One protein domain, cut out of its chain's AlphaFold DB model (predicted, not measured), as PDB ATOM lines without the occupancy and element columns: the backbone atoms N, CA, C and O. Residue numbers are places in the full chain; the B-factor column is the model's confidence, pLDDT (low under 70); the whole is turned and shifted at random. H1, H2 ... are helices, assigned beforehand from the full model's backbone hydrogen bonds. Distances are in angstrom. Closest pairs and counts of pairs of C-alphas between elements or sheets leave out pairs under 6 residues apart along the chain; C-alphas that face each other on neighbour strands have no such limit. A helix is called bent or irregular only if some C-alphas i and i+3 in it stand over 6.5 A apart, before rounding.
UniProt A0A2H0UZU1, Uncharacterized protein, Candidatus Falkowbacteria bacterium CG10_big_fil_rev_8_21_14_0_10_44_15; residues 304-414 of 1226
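What this domain is: This is residues 304 to 414 of the 1226 residues of an uncharacterized protein of Candidatus Falkowbacteria bacterium CG10_big_fil_rev_8_21_14_0_10_44_15 (UniProt A0A2H0UZU1). The domain is an elongated stack of three helix pairs set one after another along its longest axis: H1 and H2 loosely paired at one end, the hairpin of H3 and H4 in the middle, and the hairpin of H5 and H6 at the other end. H3 continues on from the end of H1's side and H4 from H2's side, while H6 packs on the first residues of H4; the loop between H1 and H2 bulges to one side at residues 323 to 326, and residues 378 to 384 run back alongside the middle pair toward H5. The printed part has 111 residues with six named helices, H1 to H6 in order along the chain, and no named strand; the class is all helix. It is compact, with a radius of gyration of the C-alphas of 14.8 A, and spans 45 by 27 by 19 A.

How they stand to each other: H1, residues 305 to 317, and H2, residues 329 to 336, form a helical hairpin but only just touch, with 3 pairs of C-alphas within 8 A; the closest C-alphas are those of Phe 315 and Ile 329, 6.2 A apart. Their lines stand at a shallow tilt of 19 degrees, opposite ways. H3, residues 342 to 355, touches H1 with residues 344 to 348 alone, at a shallow tilt of 8 degrees, the same way; the closest C-alphas are those of Leu 316 and Thr 348, 6.4 A apart. H4, residues 363 to 377, is the hub, touching three other helices. It forms a helical hairpin with H3, at a shallow tilt of 23 degrees, and the closest C-alphas are those of Val 353 and Ile 366, 5.7 A apart. H4 touches H2 with residues 376 to 377 alone; the closest C-alphas are those of Gly 330 and Ser 376, 4.6 A apart. H5, residues 385 to 397, and H6, residues 401 to 411, form a helical hairpin at a shallow tilt of 15 degrees, with the closest C-alphas, those of Tyr 392 and Ile 404, 6.1 A apart. H6 touches residues 363 to 367 of H4 at a steep tilt of 39 degrees, the same way; the C-alphas of Gly 363 and Asn 406 are closest, 4.0 A apart. H3 and H5 are near each other, while H1 is apart from H4, H5 and H6. In H2 to H6 every O i to N i+4 pair is within hydrogen-bond range, and in H1 7 of 9 are.

Where its parts are: H1 begins at C-alpha 305, (-37.672, -34.211, 52.664), and is 17.4 A long; it is irregular, but only just, with C-alphas 307 and 310 7.0 A apart. H3 is 19.9 A long, H4 21.3 A and H5 18.3 A. H4 ends at C-alpha 377, (-35.034, -24.639, 42.508), and H6 at C-alpha 411, (-33.425, -27.781, 23.515).

The domain as a whole: The two C-alphas farthest apart are those of Met 335 and Lys 399, at 46.1 A. The printed part has no cut, and the link from H1 to H2 is long, with 11 residues. The mean pLDDT of the printed part is 83.4; residues 322 to 327 and 357 to 361 are under 70.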
ATOM      1  N   THR A 304     -38.086 -32.602  57.287       85.38
ATOM      2  CA  THR A 304     -37.602 -33.713  56.457       85.38
ATOM      3  C   THR A 304     -37.986 -33.506  54.992       85.38
ATOM      4  O   THR A 304     -38.931 -32.777  54.670       85.38
ATOM      5  N   GLU A 305     -37.285 -34.186  54.079       82.19
ATOM      6  CA  GLU A 305     -37.672 -34.211  52.664       82.19
ATOM      7  C   GLU A 305     -39.117 -34.708  52.496       82.19
ATOM      8  O   GLU A 305     -39.888 -34.101  51.761       82.19
ATOM      9  N   GLU A 306     -39.524 -35.738  53.246       84.94
ATOM     10  CA  GLU A 306     -40.886 -36.293  53.228       84.94
ATOM     11  C   GLU A 306     -41.959 -35.264  53.618       84.94
ATOM     12  O   GLU A 306     -43.010 -35.200  52.977       84.94
ATOM     13  N   GLN A 307     -41.691 -34.422  54.624       84.62
ATOM     14  CA  GLN A 307     -42.596 -33.347  55.049       84.62
ATOM     15  C   GLN A 307     -42.718 -32.242  53.990       84.62
ATOM     16  O   GLN A 307     -43.812 -31.723  53.760       84.62
ATOM     17  N   MET A 308     -41.611 -31.892  53.324       87.62
ATOM     18  CA  MET A 308     -41.592 -30.815  52.330       87.62
ATOM     19  C   MET A 308     -42.002 -31.254  50.922       87.62
ATOM     20  O   MET A 308     -42.504 -30.429  50.159       87.62
ATOM     21  N   ARG A 309     -41.851 -32.534  50.568       89.00
ATOM     22  CA  ARG A 309     -42.198 -33.106  49.256       89.00
ATOM     23  C   ARG A 309     -43.602 -32.723  48.751       89.00
ATOM     24  O   ARG A 309     -43.672 -32.252  47.615       89.00
ATOM     25  N   PRO A 310     -44.702 -32.813  49.531       87.44
ATOM     26  CA  PRO A 310     -46.023 -32.374  49.064       87.44
ATOM     27  C   PRO A 310     -46.144 -30.851  48.875       87.44
ATOM     28  O   PRO A 310     -46.959 -30.407  48.071       87.44
ATOM     29  N   VAL A 311     -45.350 -30.044  49.587       87.31
ATOM     30  CA  VAL A 311     -45.341 -28.576  49.439       87.31
ATOM     31  C   VAL A 311     -44.526 -28.167  48.212       87.31
ATOM     32  O   VAL A 311     -44.966 -27.324  47.432       87.31
ATOM     33  N   PHE A 312     -43.381 -28.815  47.975       89.06
ATOM     34  CA  PHE A 312     -42.630 -28.665  46.730       89.06
ATOM     35  C   PHE A 312     -43.461 -29.094  45.517       89.06
ATOM     36  O   PHE A 312     -43.506 -28.353  44.536       89.06
ATOM     37  N   GLU A 313     -44.166 -30.231  45.583       89.56
ATOM     38  CA  GLU A 313     -45.059 -30.648  44.498       89.56
ATOM     39  C   GLU A 313     -46.185 -29.625  44.264       89.56
ATOM     40  O   GLU A 313     -46.431 -29.269  43.116       89.56
ATOM     41  N   GLU A 314     -46.812 -29.079  45.310       86.38
ATOM     42  CA  GLU A 314     -47.831 -28.028  45.171       86.38
ATOM     43  C   GLU A 314     -47.292 -26.766  44.466       86.38
ATOM     44  O   GLU A 314     -47.896 -26.287  43.503       86.38
ATOM     45  N   PHE A 315     -46.138 -26.245  44.895       85.69
ATOM     46  CA  PHE A 315     -45.534 -25.036  44.316       85.69
ATOM     47  C   PHE A 315     -45.100 -25.247  42.859       85.69
ATOM     48  O   PHE A 315     -45.307 -24.374  42.010       85.69
ATOM     49  N   LEU A 316     -44.538 -26.419  42.552       87.06
ATOM     50  CA  LEU A 316     -44.164 -26.812  41.195       87.06
ATOM     51  C   LEU A 316     -45.397 -26.990  40.295       87.06
ATOM     52  O   LEU A 316     -45.414 -26.483  39.174       87.06
ATOM     53  N   GLN A 317     -46.461 -27.636  40.787       84.44
ATOM     54  CA  GLN A 317     -47.713 -27.807  40.043       84.44
ATOM     55  C   GLN A 317     -48.419 -26.475  39.744       84.44
ATOM     56  O   GLN A 317     -49.019 -26.349  38.678       84.44
ATOM     57  N   ARG A 318     -48.334 -25.485  40.643       81.12
ATOM     58  CA  ARG A 318     -48.929 -24.146  40.462       81.12
ATOM     59  C   ARG A 318     -48.114 -23.201  39.567       81.12
ATOM     60  O   ARG A 318     -48.563 -22.086  39.310       81.12
ATOM     61  N   GLY A 319     -46.934 -23.608  39.092       80.00
ATOM     62  CA  GLY A 319     -46.079 -22.748  38.268       80.00
ATOM     63  C   GLY A 319     -45.346 -21.654  39.056       80.00
ATOM     64  O   GLY A 319     -44.927 -20.653  38.474       80.00
ATOM     65  N   TRP A 320     -45.204 -21.803  40.379       81.81
ATOM     66  CA  TRP A 320     -44.649 -20.782  41.279       81.81
ATOM     67  C   TRP A 320     -43.107 -20.790  41.312       81.81
ATOM     68  O   TRP A 320     -42.474 -20.788  42.369       81.81
ATOM     69  N   TYR A 321     -42.493 -20.780  40.127       79.25
ATOM     70  CA  TYR A 321     -41.051 -20.655  39.901       79.25
ATOM     71  C   TYR A 321     -40.763 -19.467  38.966       79.25
ATOM     72  O   TYR A 321     -41.406 -19.283  37.935       79.25
ATOM     73  N   GLY A 322     -39.805 -18.616  39.338       63.25
ATOM     74  CA  GLY A 322     -39.331 -17.494  38.520       63.25
ATOM     75  C   GLY A 322     -40.322 -16.346  38.264       63.25
ATOM     76  O   GLY A 322     -40.050 -15.504  37.408       63.25
ATOM     77  N   GLN A 323     -41.458 -16.278  38.968       62.41
ATOM     78  CA  GLN A 323     -42.371 -15.130  38.900       62.41
ATOM     79  C   GLN A 323     -41.942 -14.029  39.881       62.41
ATOM     80  O   GLN A 323     -41.993 -14.203  41.097       62.41
ATOM     81  N   LYS A 324     -41.541 -12.862  39.355       53.59
ATOM     82  CA  LYS A 324     -41.219 -11.687  40.180       53.59
ATOM     83  C   LYS A 324     -42.460 -11.213  40.945       53.59
ATOM     84  O   LYS A 324     -43.498 -10.985  40.335       53.59
ATOM     85  N   GLY A 325     -42.318 -11.012  42.255       52.12
ATOM     86  CA  GLY A 325     -43.369 -10.474  43.129       52.12
ATOM     87  C   GLY A 325     -44.211 -11.515  43.877       52.12
ATOM     88  O   GLY A 325     -45.011 -11.123  44.718       52.12
ATOM     89  N   TYR A 326     -44.008 -12.812  43.630       58.31
ATOM     90  CA  TYR A 326     -44.674 -13.897  44.360       58.31
ATOM     91  C   TYR A 326     -43.682 -14.660  45.240       58.31
ATOM     92  O   TYR A 326     -42.493 -14.742  44.925       58.31
ATOM     93  N   VAL A 327     -44.173 -15.248  46.335       62.34
ATOM     94  CA  VAL A 327     -43.373 -16.135  47.193       62.34
ATOM     95  C   VAL A 327     -43.221 -17.483  46.487       62.34
ATOM     96  O   VAL A 327     -44.021 -18.394  46.670       62.34
ATOM     97  N   GLY A 328     -42.239 -17.563  45.590       75.56
ATOM     98  CA  GLY A 328     -41.973 -18.747  44.776       75.56
ATOM     99  C   GLY A 328     -41.141 -19.811  45.491       75.56
ATOM    100  O   GLY A 328     -40.643 -19.611  46.599       75.56
ATOM    101  N   ILE A 329     -40.924 -20.935  44.804       84.25
ATOM    102  CA  ILE A 329     -40.155 -22.080  45.317       84.25
ATOM    103  C   ILE A 329     -38.725 -21.721  45.759       84.25
ATOM    104  O   ILE A 329     -38.212 -22.348  46.678       84.25
ATOM    105  N   GLY A 330     -38.110 -20.675  45.195       81.69
ATOM    106  CA  GLY A 330     -36.795 -20.192  45.637       81.69
ATOM    107  C   GLY A 330     -36.781 -19.728  47.094       81.69
ATOM    108  O   GLY A 330     -35.880 -20.098  47.841       81.69
ATOM    109  N   ASN A 331     -37.826 -19.023  47.540       80.38
ATOM    110  CA  ASN A 331     -37.957 -18.597  48.937       80.38
ATOM    111  C   ASN A 331     -38.186 -19.806  49.860       80.38
ATOM    112  O   ASN A 331     -37.748 -19.805  51.008       80.38
ATOM    113  N   LEU A 332     -38.850 -20.853  49.356       83.62
ATOM    114  CA  LEU A 332     -39.056 -22.102  50.085       83.62
ATOM    115  C   LEU A 332     -37.739 -22.875  50.266       83.62
ATOM    116  O   LEU A 332     -37.471 -23.377  51.358       83.62
ATOM    117  N   VAL A 333     -36.897 -22.919  49.228       85.62
ATOM    118  CA  VAL A 333     -35.543 -23.498  49.286       85.62
ATOM    119  C   VAL A 333     -34.632 -22.686  50.215       85.62
ATOM    120  O   VAL A 333     -33.935 -23.268  51.039       85.62
ATOM    121  N   GLU A 334     -34.670 -21.351  50.145       81.88
ATOM    122  CA  GLU A 334     -33.892 -20.464  51.024       81.88
ATOM    123  C   GLU A 334     -34.273 -20.636  52.506       81.88
ATOM    124  O   GLU A 334     -33.401 -20.769  53.363       81.88
ATOM    125  N   MET A 335     -35.575 -20.671  52.805       79.06
ATOM    126  CA  MET A 335     -36.104 -20.760  54.169       79.06
ATOM    127  C   MET A 335     -35.906 -22.143  54.805       79.06
ATOM    128  O   MET A 335     -35.638 -22.230  56.000       79.06
ATOM    129  N   THR A 336     -36.057 -23.226  54.036       81.88
ATOM    130  CA  THR A 336     -35.951 -24.600  54.571       81.88
ATOM    131  C   THR A 336     -34.557 -25.208  54.433       81.88
ATOM    132  O   THR A 336     -34.268 -26.217  55.070       81.88
ATOM    133  N   GLY A 337     -33.699 -24.650  53.573       82.19
ATOM    134  CA  GLY A 337     -32.418 -25.247  53.183       82.19
ATOM    135  C   GLY A 337     -32.542 -26.527  52.343       82.19
ATOM    136  O   GLY A 337     -31.533 -27.025  51.840       82.19
ATOM    137  N   LEU A 338     -33.756 -27.057  52.163       86.50
ATOM    138  CA  LEU A 338     -34.037 -28.233  51.352       86.50
ATOM    139  C   LEU A 338     -34.274 -27.830  49.902       86.50
ATOM    140  O   LEU A 338     -34.926 -26.830  49.610       86.50
ATOM    141  N   LYS A 339     -33.783 -28.654  48.980       89.50
ATOM    142  CA  LYS A 339     -34.104 -28.544  47.557       89.50
ATOM    143  C   LYS A 339     -35.278 -29.471  47.227       89.50
ATOM    144  O   LYS A 339     -35.397 -30.518  47.865       89.50
ATOM    145  N   PRO A 340     -36.129 -29.137  46.242       88.38
ATOM    146  CA  PRO A 340     -37.136 -30.076  45.772       88.38
ATOM    147  C   PRO A 340     -36.468 -31.347  45.218       88.38
ATOM    148  O   PRO A 340     -35.433 -31.238  44.553       88.38
ATOM    149  N   PRO A 341     -37.056 -32.534  45.444       89.25
ATOM    150  CA  PRO A 341     -36.594 -33.783  44.849       89.25
ATOM    151  C   PRO A 341     -36.462 -33.681  43.326       89.25
ATOM    152  O   PRO A 341     -37.349 -33.137  42.659       89.25
ATOM    153  N   VAL A 342     -35.364 -34.212  42.777       88.50
ATOM    154  CA  VAL A 342     -35.017 -34.083  41.347       88.50
ATOM    155  C   VAL A 342     -36.149 -34.598  40.452       88.50
ATOM    156  O   VAL A 342     -36.518 -33.930  39.492       88.50
ATOM    157  N   ASP A 343     -36.790 -35.704  40.840       88.62
ATOM    158  CA  ASP A 343     -37.891 -36.326  40.097       88.62
ATOM    159  C   ASP A 343     -39.129 -35.415  39.961       88.62
ATOM    160  O   ASP A 343     -39.802 -35.408  38.927       88.62
ATOM    161  N   LEU A 344     -39.412 -34.575  40.965       89.38
ATOM    162  CA  LEU A 344     -40.482 -33.575  40.886       89.38
ATOM    163  C   LEU A 344     -40.104 -32.400  39.977       89.38
ATOM    164  O   LEU A 344     -40.971 -31.848  39.288       89.38
ATOM    165  N   VAL A 345     -38.825 -32.018  39.955       89.19
ATOM    166  CA  VAL A 345     -38.313 -30.966  39.068       89.19
ATOM    167  C   VAL A 345     -38.346 -31.443  37.615       89.19
ATOM    168  O   VAL A 345     -38.896 -30.736  36.774       89.19
ATOM    169  N   GLU A 346     -37.880 -32.658  37.324       88.94
ATOM    170  CA  GLU A 346     -37.939 -33.291  35.996       88.94
ATOM    171  C   GLU A 346     -39.386 -33.425  35.493       88.94
ATOM    172  O   GLU A 346     -39.711 -32.965  34.397       88.94
ATOM    173  N   LYS A 347     -40.304 -33.931  36.328       88.56
ATOM    174  CA  LYS A 347     -41.751 -33.989  36.036       88.56
ATOM    175  C   LYS A 347     -42.345 -32.612  35.706       88.56
ATOM    176  O   LYS A 347     -43.285 -32.511  34.917       88.56
ATOM    177  N   THR A 348     -41.815 -31.543  36.298       88.75
ATOM    178  CA  THR A 348     -42.259 -30.160  36.043       88.75
ATOM    179  C   THR A 348     -41.609 -29.575  34.793       88.75
ATOM    180  O   THR A 348     -42.280 -28.900  34.016       88.75
ATOM    181  N   ALA A 349     -40.343 -29.897  34.533       88.25
ATOM    182  CA  ALA A 349     -39.652 -29.570  33.295       88.25
ATOM    183  C   ALA A 349     -40.366 -30.179  32.077       88.25
ATOM    184  O   ALA A 349     -40.622 -29.473  31.102       88.25
ATOM    185  N   LEU A 350     -40.795 -31.442  32.169       88.00
ATOM    186  CA  LEU A 350     -41.612 -32.099  31.145       88.00
ATOM    187  C   LEU A 350     -42.948 -31.373  30.912       88.00
ATOM    188  O   LEU A 350     -43.306 -31.125  29.765       88.00
ATOM    189  N   LYS A 351     -43.634 -30.908  31.969       87.06
ATOM    190  CA  LYS A 351     -44.844 -30.070  31.825       87.06
ATOM    191  C   LYS A 351     -44.580 -28.725  31.135       87.06
ATOM    192  O   LYS A 351     -45.436 -28.259  30.385       87.06
ATOM    193  N   ILE A 352     -43.431 -28.088  31.384       86.19
ATOM    194  CA  ILE A 352     -43.030 -26.841  30.701       86.19
ATOM    195  C   ILE A 352     -42.823 -27.098  29.206       86.19
ATOM    196  O   ILE A 352     -43.257 -26.289  28.386       86.19
ATOM    197  N   VAL A 353     -42.195 -28.225  28.858       85.81
ATOM    198  CA  VAL A 353     -42.050 -28.676  27.471       85.81
ATOM    199  C   VAL A 353     -43.432 -28.894  26.844       85.81
ATOM    200  O   VAL A 353     -43.754 -28.219  25.870       85.81
ATOM    201  N   ASP A 354     -44.281 -29.726  27.459       82.56
ATOM    202  CA  ASP A 354     -45.621 -30.074  26.959       82.56
ATOM    203  C   ASP A 354     -46.550 -28.855  26.783       82.56
ATOM    204  O   ASP A 354     -47.373 -28.821  25.866       82.56
ATOM    205  N   GLY A 355     -46.423 -27.839  27.644       77.19
ATOM    206  CA  GLY A 355     -47.205 -26.601  27.569       77.19
ATOM    207  C   GLY A 355     -46.772 -25.636  26.455       77.19
ATOM    208  O   GLY A 355     -47.569 -24.799  26.031       77.19
ATOM    209  N   GLY A 356     -45.540 -25.744  25.946       70.06
ATOM    210  CA  GLY A 356     -44.968 -24.860  24.918       70.06
ATOM    211  C   GLY A 356     -45.284 -25.273  23.476       70.06
ATOM    212  O   GLY A 356     -44.433 -25.166  22.589       70.06
ATOM    213  N   HIS A 357     -46.467 -25.840  23.246       66.38
ATOM    214  CA  HIS A 357     -46.829 -26.532  22.004       66.38
ATOM    215  C   HIS A 357     -48.107 -25.996  21.339       66.38
ATOM    216  O   HIS A 357     -48.569 -26.574  20.361       66.38
ATOM    217  N   GLY A 358     -48.688 -24.904  21.846       63.81
ATOM    218  CA  GLY A 358     -49.956 -24.366  21.339       63.81
ATOM    219  C   GLY A 358     -49.837 -23.564  20.038       63.81
ATOM    220  O   GLY A 358     -50.807 -23.481  19.291       63.81
ATOM    221  N   TYR A 359     -48.668 -22.974  19.770       67.19
ATOM    222  CA  TYR A 359     -48.435 -22.084  18.626       67.19
ATOM    223  C   TYR A 359     -47.008 -22.217  18.068       67.19
ATOM    224  O   TYR A 359     -46.122 -22.803  18.695       67.19
ATOM    225  N   ILE A 360     -46.788 -21.641  16.885       60.66
ATOM    226  CA  ILE A 360     -45.469 -21.482  16.254       60.66
ATOM    227  C   ILE A 360     -44.580 -20.569  17.138       60.66
ATOM    228  O   ILE A 360     -45.094 -19.718  17.866       60.66
ATOM    229  N   ASP A 361     -43.260 -20.780  17.114       63.25
ATOM    230  CA  ASP A 361     -42.209 -20.003  17.808       63.25
ATOM    231  C   ASP A 361     -42.167 -20.051  19.355       63.25
ATOM    232  O   ASP A 361     -41.422 -19.303  19.998       63.25
ATOM    233  N   GLN A 362     -42.874 -20.985  20.000       78.62
ATOM    234  CA  GLN A 362     -42.863 -21.118  21.468       78.62
ATOM    235  C   GLN A 362     -41.589 -21.760  22.057       78.62
ATOM    236  O   GLN A 362     -41.441 -21.800  23.281       78.62
ATOM    237  N   GLY A 363     -40.620 -22.186  21.236       81.69
ATOM    238  CA  GLY A 363     -39.349 -22.753  21.719       81.69
ATOM    239  C   GLY A 363     -38.576 -21.832  22.682       81.69
ATOM    240  O   GLY A 363     -37.991 -22.292  23.665       81.69
ATOM    241  N   LYS A 364     -38.657 -20.508  22.487       83.19
ATOM    242  CA  LYS A 364     -38.094 -19.523  23.427       83.19
ATOM    243  C   LYS A 364     -38.761 -19.589  24.809       83.19
ATOM    244  O   LYS A 364     -38.065 -19.527  25.819       83.19
ATOM    245  N   ALA A 365     -40.083 -19.753  24.861       82.19
ATOM    246  CA  ALA A 365     -40.837 -19.814  26.112       82.19
ATOM    247  C   ALA A 365     -40.535 -21.096  26.907       82.19
ATOM    248  O   ALA A 365     -40.403 -21.024  28.129       82.19
ATOM    249  N   ILE A 366     -40.347 -22.235  26.225       86.00
ATOM    250  CA  ILE A 366     -39.870 -23.481  26.850       86.00
ATOM    251  C   ILE A 366     -38.494 -23.240  27.485       86.00
ATOM    252  O   ILE A 366     -38.315 -23.481  28.677       86.00
ATOM    253  N   LYS A 367     -37.539 -22.692  26.722       85.94
ATOM    254  CA  LYS A 367     -36.173 -22.418  27.198       85.94
ATOM    255  C   LYS A 367     -36.140 -21.476  28.407       85.94
ATOM    256  O   LYS A 367     -35.506 -21.789  29.411       85.94
ATOM    257  N   GLU A 368     -36.863 -20.357  28.349       84.00
ATOM    258  CA  GLU A 368     -36.985 -19.411  29.470       84.00
ATOM    259  C   GLU A 368     -37.756 -19.997  30.664       84.00
ATOM    260  O   GLU A 368     -37.551 -19.572  31.800       84.00
ATOM    261  N   GLY A 369     -38.673 -20.939  30.433       85.94
ATOM    262  CA  GLY A 369     -39.378 -21.672  31.484       85.94
ATOM    263  C   GLY A 369     -38.454 -22.634  32.230       85.94
ATOM    264  O   GLY A 369     -38.400 -22.593  33.457       85.94
ATOM    265  N   LEU A 370     -37.682 -23.440  31.495       89.19
ATOM    266  CA  LEU A 370     -36.711 -24.384  32.055       89.19
ATOM    267  C   LEU A 370     -35.582 -23.666  32.805       89.19
ATOM    268  O   LEU A 370     -35.265 -24.053  33.928       89.19
ATOM    269  N   GLN A 371     -35.045 -22.576  32.245       87.31
ATOM    270  CA  GLN A 371     -34.041 -21.754  32.925       87.31
ATOM    271  C   GLN A 371     -34.587 -21.179  34.244       87.31
ATOM    272  O   GLN A 371     -33.951 -21.326  35.284       87.31
ATOM    273  N   ARG A 372     -35.792 -20.589  34.235       85.88
ATOM    274  CA  ARG A 372     -36.424 -20.059  35.459       85.88
ATOM    275  C   ARG A 372     -36.727 -21.138  36.491       85.88
ATOM    276  O   ARG A 372     -36.617 -20.858  37.685       85.88
ATOM    277  N   LEU A 373     -37.108 -22.341  36.058       88.56
ATOM    278  CA  LEU A 373     -37.265 -23.487  36.949       88.56
ATOM    279  C   LEU A 373     -35.922 -23.793  37.627       88.56
ATOM    280  O   LEU A 373     -35.854 -23.727  38.850       88.56
ATOM    281  N   GLN A 374     -34.857 -24.011  36.848       88.00
ATOM    282  CA  GLN A 374     -33.507 -24.330  37.333       88.00
ATOM    283  C   GLN A 374     -32.952 -23.272  38.302       88.00
ATOM    284  O   GLN A 374     -32.490 -23.617  39.390       88.00
ATOM    285  N   GLU A 375     -33.059 -21.989  37.945       85.50
ATOM    286  CA  GLU A 375     -32.662 -20.854  38.791       85.50
ATOM    287  C   GLU A 375     -33.450 -20.811  40.109       85.50
ATOM    288  O   GLU A 375     -32.872 -20.543  41.159       85.50
ATOM    289  N   SER A 376     -34.754 -21.107  40.074       84.44
ATOM    290  CA  SER A 376     -35.617 -21.040  41.263       84.44
ATOM    291  C   SER A 376     -35.465 -22.234  42.198       84.44
ATOM    292  O   SER A 376     -35.669 -22.081  43.397       84.44
ATOM    293  N   VAL A 377     -35.166 -23.430  41.677       86.38
ATOM    294  CA  VAL A 377     -35.034 -24.639  42.508       86.38
ATOM    295  C   VAL A 377     -33.607 -24.881  43.000       86.38
ATOM    296  O   VAL A 377     -33.408 -25.622  43.961       86.38
ATOM    297  N   GLY A 378     -32.597 -24.298  42.344       82.69
ATOM    298  CA  GLY A 378     -31.185 -24.523  42.669       82.69
ATOM    299  C   GLY A 378     -30.716 -25.973  42.463       82.69
ATOM    300  O   GLY A 378     -29.668 -26.365  42.987       82.69
ATOM    301  N   VAL A 379     -31.494 -26.778  41.738       84.75
ATOM    302  CA  VAL A 379     -31.212 -28.164  41.342       84.75
ATOM    303  C   VAL A 379     -30.826 -28.155  39.870       84.75
ATOM    304  O   VAL A 379     -31.545 -27.594  39.045       84.75
ATOM    305  N   VAL A 380     -29.702 -28.785  39.536       84.75
ATOM    306  CA  VAL A 380     -29.386 -29.123  38.145       84.75
ATOM    307  C   VAL A 380     -30.186 -30.371  37.799       84.75
ATOM    308  O   VAL A 380     -30.066 -31.382  38.487       84.75
ATOM    309  N   PHE A 381     -31.010 -30.275  36.764       85.88
ATOM    310  CA  PHE A 381     -31.776 -31.376  36.195       85.88
ATOM    311  C   PHE A 381     -31.535 -31.394  34.686       85.88
ATOM    312  O   PHE A 381     -31.257 -30.353  34.086       85.88
ATOM    313  N   GLU A 382     -31.680 -32.560  34.072       83.81
ATOM    314  CA  GLU A 382     -31.657 -32.714  32.620       83.81
ATOM    315  C   GLU A 382     -32.998 -33.310  32.197       83.81
ATOM    316  O   GLU A 382     -33.498 -34.236  32.829       83.81
ATOM    317  N   VAL A 383     -33.622 -32.766  31.150       84.88
ATOM    318  CA  VAL A 383     -34.805 -33.410  30.564       84.88
ATOM    319  C   VAL A 383     -34.295 -34.615  29.768       84.88
ATOM    320  O   VAL A 383     -33.506 -34.394  28.846       84.88
ATOM    321  N   PRO A 384     -34.695 -35.864  30.089       86.06
ATOM    322  CA  PRO A 384     -34.135 -37.043  29.437       86.06
ATOM    323  C   PRO A 384     -34.314 -36.985  27.919       86.06
ATOM    324  O   PRO A 384     -35.411 -36.700  27.437       86.06
ATOM    325  N   GLU A 385     -33.262 -37.291  27.149       88.19
ATOM    326  CA  GLU A 385     -33.358 -37.234  25.684       88.19
ATOM    327  C   GLU A 385     -34.472 -38.157  25.167       88.19
ATOM    328  O   GLU A 385     -35.223 -37.762  24.281       88.19
ATOM    329  N   SER A 386     -34.660 -39.332  25.780       88.88
ATOM    330  CA  SER A 386     -35.738 -40.273  25.449       88.88
ATOM    331  C   SER A 386     -37.134 -39.646  25.518       88.88
ATOM    332  O   SER A 386     -37.905 -39.785  24.578       88.88
ATOM    333  N   GLU A 387     -37.433 -38.871  26.565       89.06
ATOM    334  CA  GLU A 387     -38.718 -38.168  26.725       89.06
ATOM    335  C   GLU A 387     -38.940 -37.104  25.635       89.06
ATOM    336  O   GLU A 387     -40.076 -36.784  25.270       89.06
ATOM    337  N   ILE A 388     -37.857 -36.538  25.099       88.81
ATOM    338  CA  ILE A 388     -37.892 -35.572  23.997       88.81
ATOM    339  C   ILE A 388     -38.060 -36.310  22.660       88.81
ATOM    340  O   ILE A 388     -38.847 -35.865  21.822       88.81
ATOM    341  N   GLN A 389     -37.402 -37.460  22.474       90.38
ATOM    342  CA  GLN A 389     -37.595 -38.322  21.303       90.38
ATOM    343  C   GLN A 389     -39.023 -38.886  21.233       90.38
ATOM    344  O   GLN A 389     -39.630 -38.851  20.164       90.38
ATOM    345  N   ASP A 390     -39.625 -39.286  22.357       88.31
ATOM    346  CA  ASP A 390     -41.027 -39.727  22.414       88.31
ATOM    347  C   ASP A 390     -41.997 -38.608  21.990       88.31
ATOM    348  O   ASP A 390     -42.963 -38.837  21.254       88.31
ATOM    349  N   ARG A 391     -41.713 -37.361  22.393       89.44
ATOM    350  CA  ARG A 391     -42.474 -36.173  21.965       89.44
ATOM    351  C   ARG A 391     -42.285 -35.871  20.484       89.44
ATOM    352  O   ARG A 391     -43.269 -35.539  19.820       89.44
ATOM    353  N   TYR A 392     -41.078 -36.042  19.945       89.56
ATOM    354  CA  TYR A 392     -40.845 -35.971  18.505       89.56
ATOM    355  C   TYR A 392     -41.624 -37.053  17.750       89.56
ATOM    356  O   TYR A 392     -42.355 -36.710  16.824       89.56
ATOM    357  N   GLN A 393     -41.566 -38.320  18.170       88.00
ATOM    358  CA  GLN A 393     -42.280 -39.415  17.504       88.00
ATOM    359  C   GLN A 393     -43.800 -39.202  17.529       88.00
ATOM    360  O   GLN A 393     -44.491 -39.416  16.527       88.00
ATOM    361  N   LYS A 394     -44.331 -38.700  18.650       88.50
ATOM    362  CA  LYS A 394     -45.736 -38.301  18.758       88.50
ATOM    363  C   LYS A 394     -46.074 -37.125  17.841       88.50
ATOM    364  O   LYS A 394     -47.091 -37.176  17.161       88.50
ATOM    365  N   ALA A 395     -45.234 -36.092  17.772       88.00
ATOM    366  CA  ALA A 395     -45.453 -34.947  16.886       88.00
ATOM    367  C   ALA A 395     -45.379 -35.325  15.394       88.00
ATOM    368  O   ALA A 395     -46.141 -34.784  14.591       88.00
ATOM    369  N   VAL A 396     -44.517 -36.281  15.033       88.50
ATOM    370  CA  VAL A 396     -44.428 -36.869  13.687       88.50
ATOM    371  C   VAL A 396     -45.717 -37.632  13.356       88.50
ATOM    372  O   VAL A 396     -46.339 -37.378  12.325       88.50
ATOM    373  N   THR A 397     -46.181 -38.482  14.277       87.62
ATOM    374  CA  THR A 397     -47.436 -39.248  14.141       87.62
ATOM    375  C   THR A 397     -48.665 -38.331  14.029       87.62
ATOM    376  O   THR A 397     -49.498 -38.509  13.140       87.62
ATOM    377  N   ASP A 398     -48.746 -37.304  14.878       85.25
ATOM    378  CA  ASP A 398     -49.829 -36.310  14.923       85.25
ATOM    379  C   ASP A 398     -49.766 -35.271  13.778       85.25
ATOM    380  O   ASP A 398     -50.648 -34.416  13.685       85.25
ATOM    381  N   LYS A 399     -48.728 -35.296  12.925       87.50
ATOM    382  CA  LYS A 399     -48.465 -34.303  11.858       87.50
ATOM    383  C   LYS A 399     -48.286 -32.854  12.355       87.50
ATOM    384  O   LYS A 399     -48.636 -31.894  11.672       87.50
ATOM    385  N   LYS A 400     -47.695 -32.672  13.542       87.94
ATOM    386  CA  LYS A 400     -47.516 -31.377  14.232       87.94
ATOM    387  C   LYS A 400     -46.118 -30.780  14.041       87.94
ATOM    388  O   LYS A 400     -45.294 -30.770  14.953       87.94
ATOM    389  N   ALA A 401     -45.867 -30.210  12.865       87.62
ATOM    390  CA  ALA A 401     -44.578 -29.597  12.524       87.62
ATOM    391  C   ALA A 401     -44.098 -28.504  13.505       87.62
ATOM    392  O   ALA A 401     -42.918 -28.451  13.837       87.62
ATOM    393  N   HIS A 402     -45.003 -27.661  14.013       84.50
ATOM    394  CA  HIS A 402     -44.657 -26.583  14.950       84.50
ATOM    395  C   HIS A 402     -44.098 -27.105  16.285       84.50
ATOM    396  O   HIS A 402     -43.201 -26.485  16.852       84.50
ATOM    397  N   VAL A 403     -44.565 -28.266  16.767       86.50
ATOM    398  CA  VAL A 403     -44.020 -28.917  17.973       86.50
ATOM    399  C   VAL A 403     -42.572 -29.336  17.736       86.50
ATOM    400  O   VAL A 403     -41.710 -29.062  18.568       86.50
ATOM    401  N   ILE A 404     -42.291 -29.921  16.568       89.38
ATOM    402  CA  ILE A 404     -40.948 -30.357  16.161       89.38
ATOM    403  C   ILE A 404     -39.985 -29.154  16.116       89.38
ATOM    404  O   ILE A 404     -38.911 -29.196  16.717       89.38
ATOM    405  N   SER A 405     -40.390 -28.043  15.492       87.19
ATOM    406  CA  SER A 405     -39.587 -26.810  15.462       87.19
ATOM    407  C   SER A 405     -39.394 -26.180  16.850       87.19
ATOM    408  O   SER A 405     -38.285 -25.749  17.174       87.19
ATOM    409  N   ASN A 406     -40.430 -26.158  17.698       86.94
ATOM    410  CA  ASN A 406     -40.353 -25.585  19.049       86.94
ATOM    411  C   ASN A 406     -39.412 -26.379  19.966       86.94
ATOM    412  O   ASN A 406     -38.613 -25.769  20.677       86.94
ATOM    413  N   LEU A 407     -39.476 -27.716  19.941       88.00
ATOM    414  CA  LEU A 407     -38.590 -28.592  20.717       88.00
ATOM    415  C   LEU A 407     -37.120 -28.381  20.329       88.00
ATOM    416  O   LEU A 407     -36.277 -28.161  21.202       88.00
ATOM    417  N   TYR A 408     -36.821 -28.350  19.027       89.44
ATOM    418  CA  TYR A 408     -35.462 -28.123  18.538       89.44
ATOM    419  C   TYR A 408     -34.953 -26.718  18.881       89.44
ATOM    420  O   TYR A 408     -33.829 -26.568  19.357       89.44
ATOM    421  N   GLY A 409     -35.786 -25.687  18.705       85.88
ATOM    422  CA  GLY A 409     -35.438 -24.307  19.060       85.88
ATOM    423  C   GLY A 409     -35.227 -24.089  20.563       85.88
ATOM    424  O   GLY A 409     -34.430 -23.231  20.953       85.88
ATOM    425  N   ALA A 410     -35.905 -24.867  21.411       86.12
ATOM    426  CA  ALA A 410     -35.765 -24.812  22.863       86.12
ATOM    427  C   ALA A 410     -34.521 -25.557  23.375       86.12
ATOM    428  O   ALA A 410     -33.783 -25.018  24.204       86.12
ATOM    429  N   LEU A 411     -34.316 -26.790  22.898       87.81
ATOM    430  CA  LEU A 411     -33.425 -27.781  23.515       87.81
ATOM    431  C   LEU A 411     -32.196 -28.130  22.658       87.81
ATOM    432  O   LEU A 411     -31.249 -28.718  23.167       87.81
ATOM    433  N   GLY A 412     -32.191 -27.805  21.361       86.00
ATOM    434  CA  GLY A 412     -31.107 -28.130  20.421       86.00
ATOM    435  C   GLY A 412     -30.973 -29.617  20.052       86.00
ATOM    436  O   GLY A 412     -30.234 -29.955  19.126       86.00
ATOM    437  N   ILE A 413     -31.701 -30.501  20.738       88.19
ATOM    438  CA  ILE A 413     -31.750 -31.946  20.488       88.19
ATOM    439  C   ILE A 413     -32.508 -32.206  19.189       88.19
ATOM    440  O   ILE A 413     -33.634 -31.737  19.023       88.19
ATOM    441  N   ARG A 414     -31.903 -32.958  18.265       89.00
ATOM    442  CA  ARG A 414     -32.541 -33.341  16.997       89.00
ATOM    443  C   ARG A 414     -33.438 -34.570  17.173       89.00
ATOM    444  O   ARG A 414     -33.072 -35.457  17.944       89.00
TER     445      ARG A 414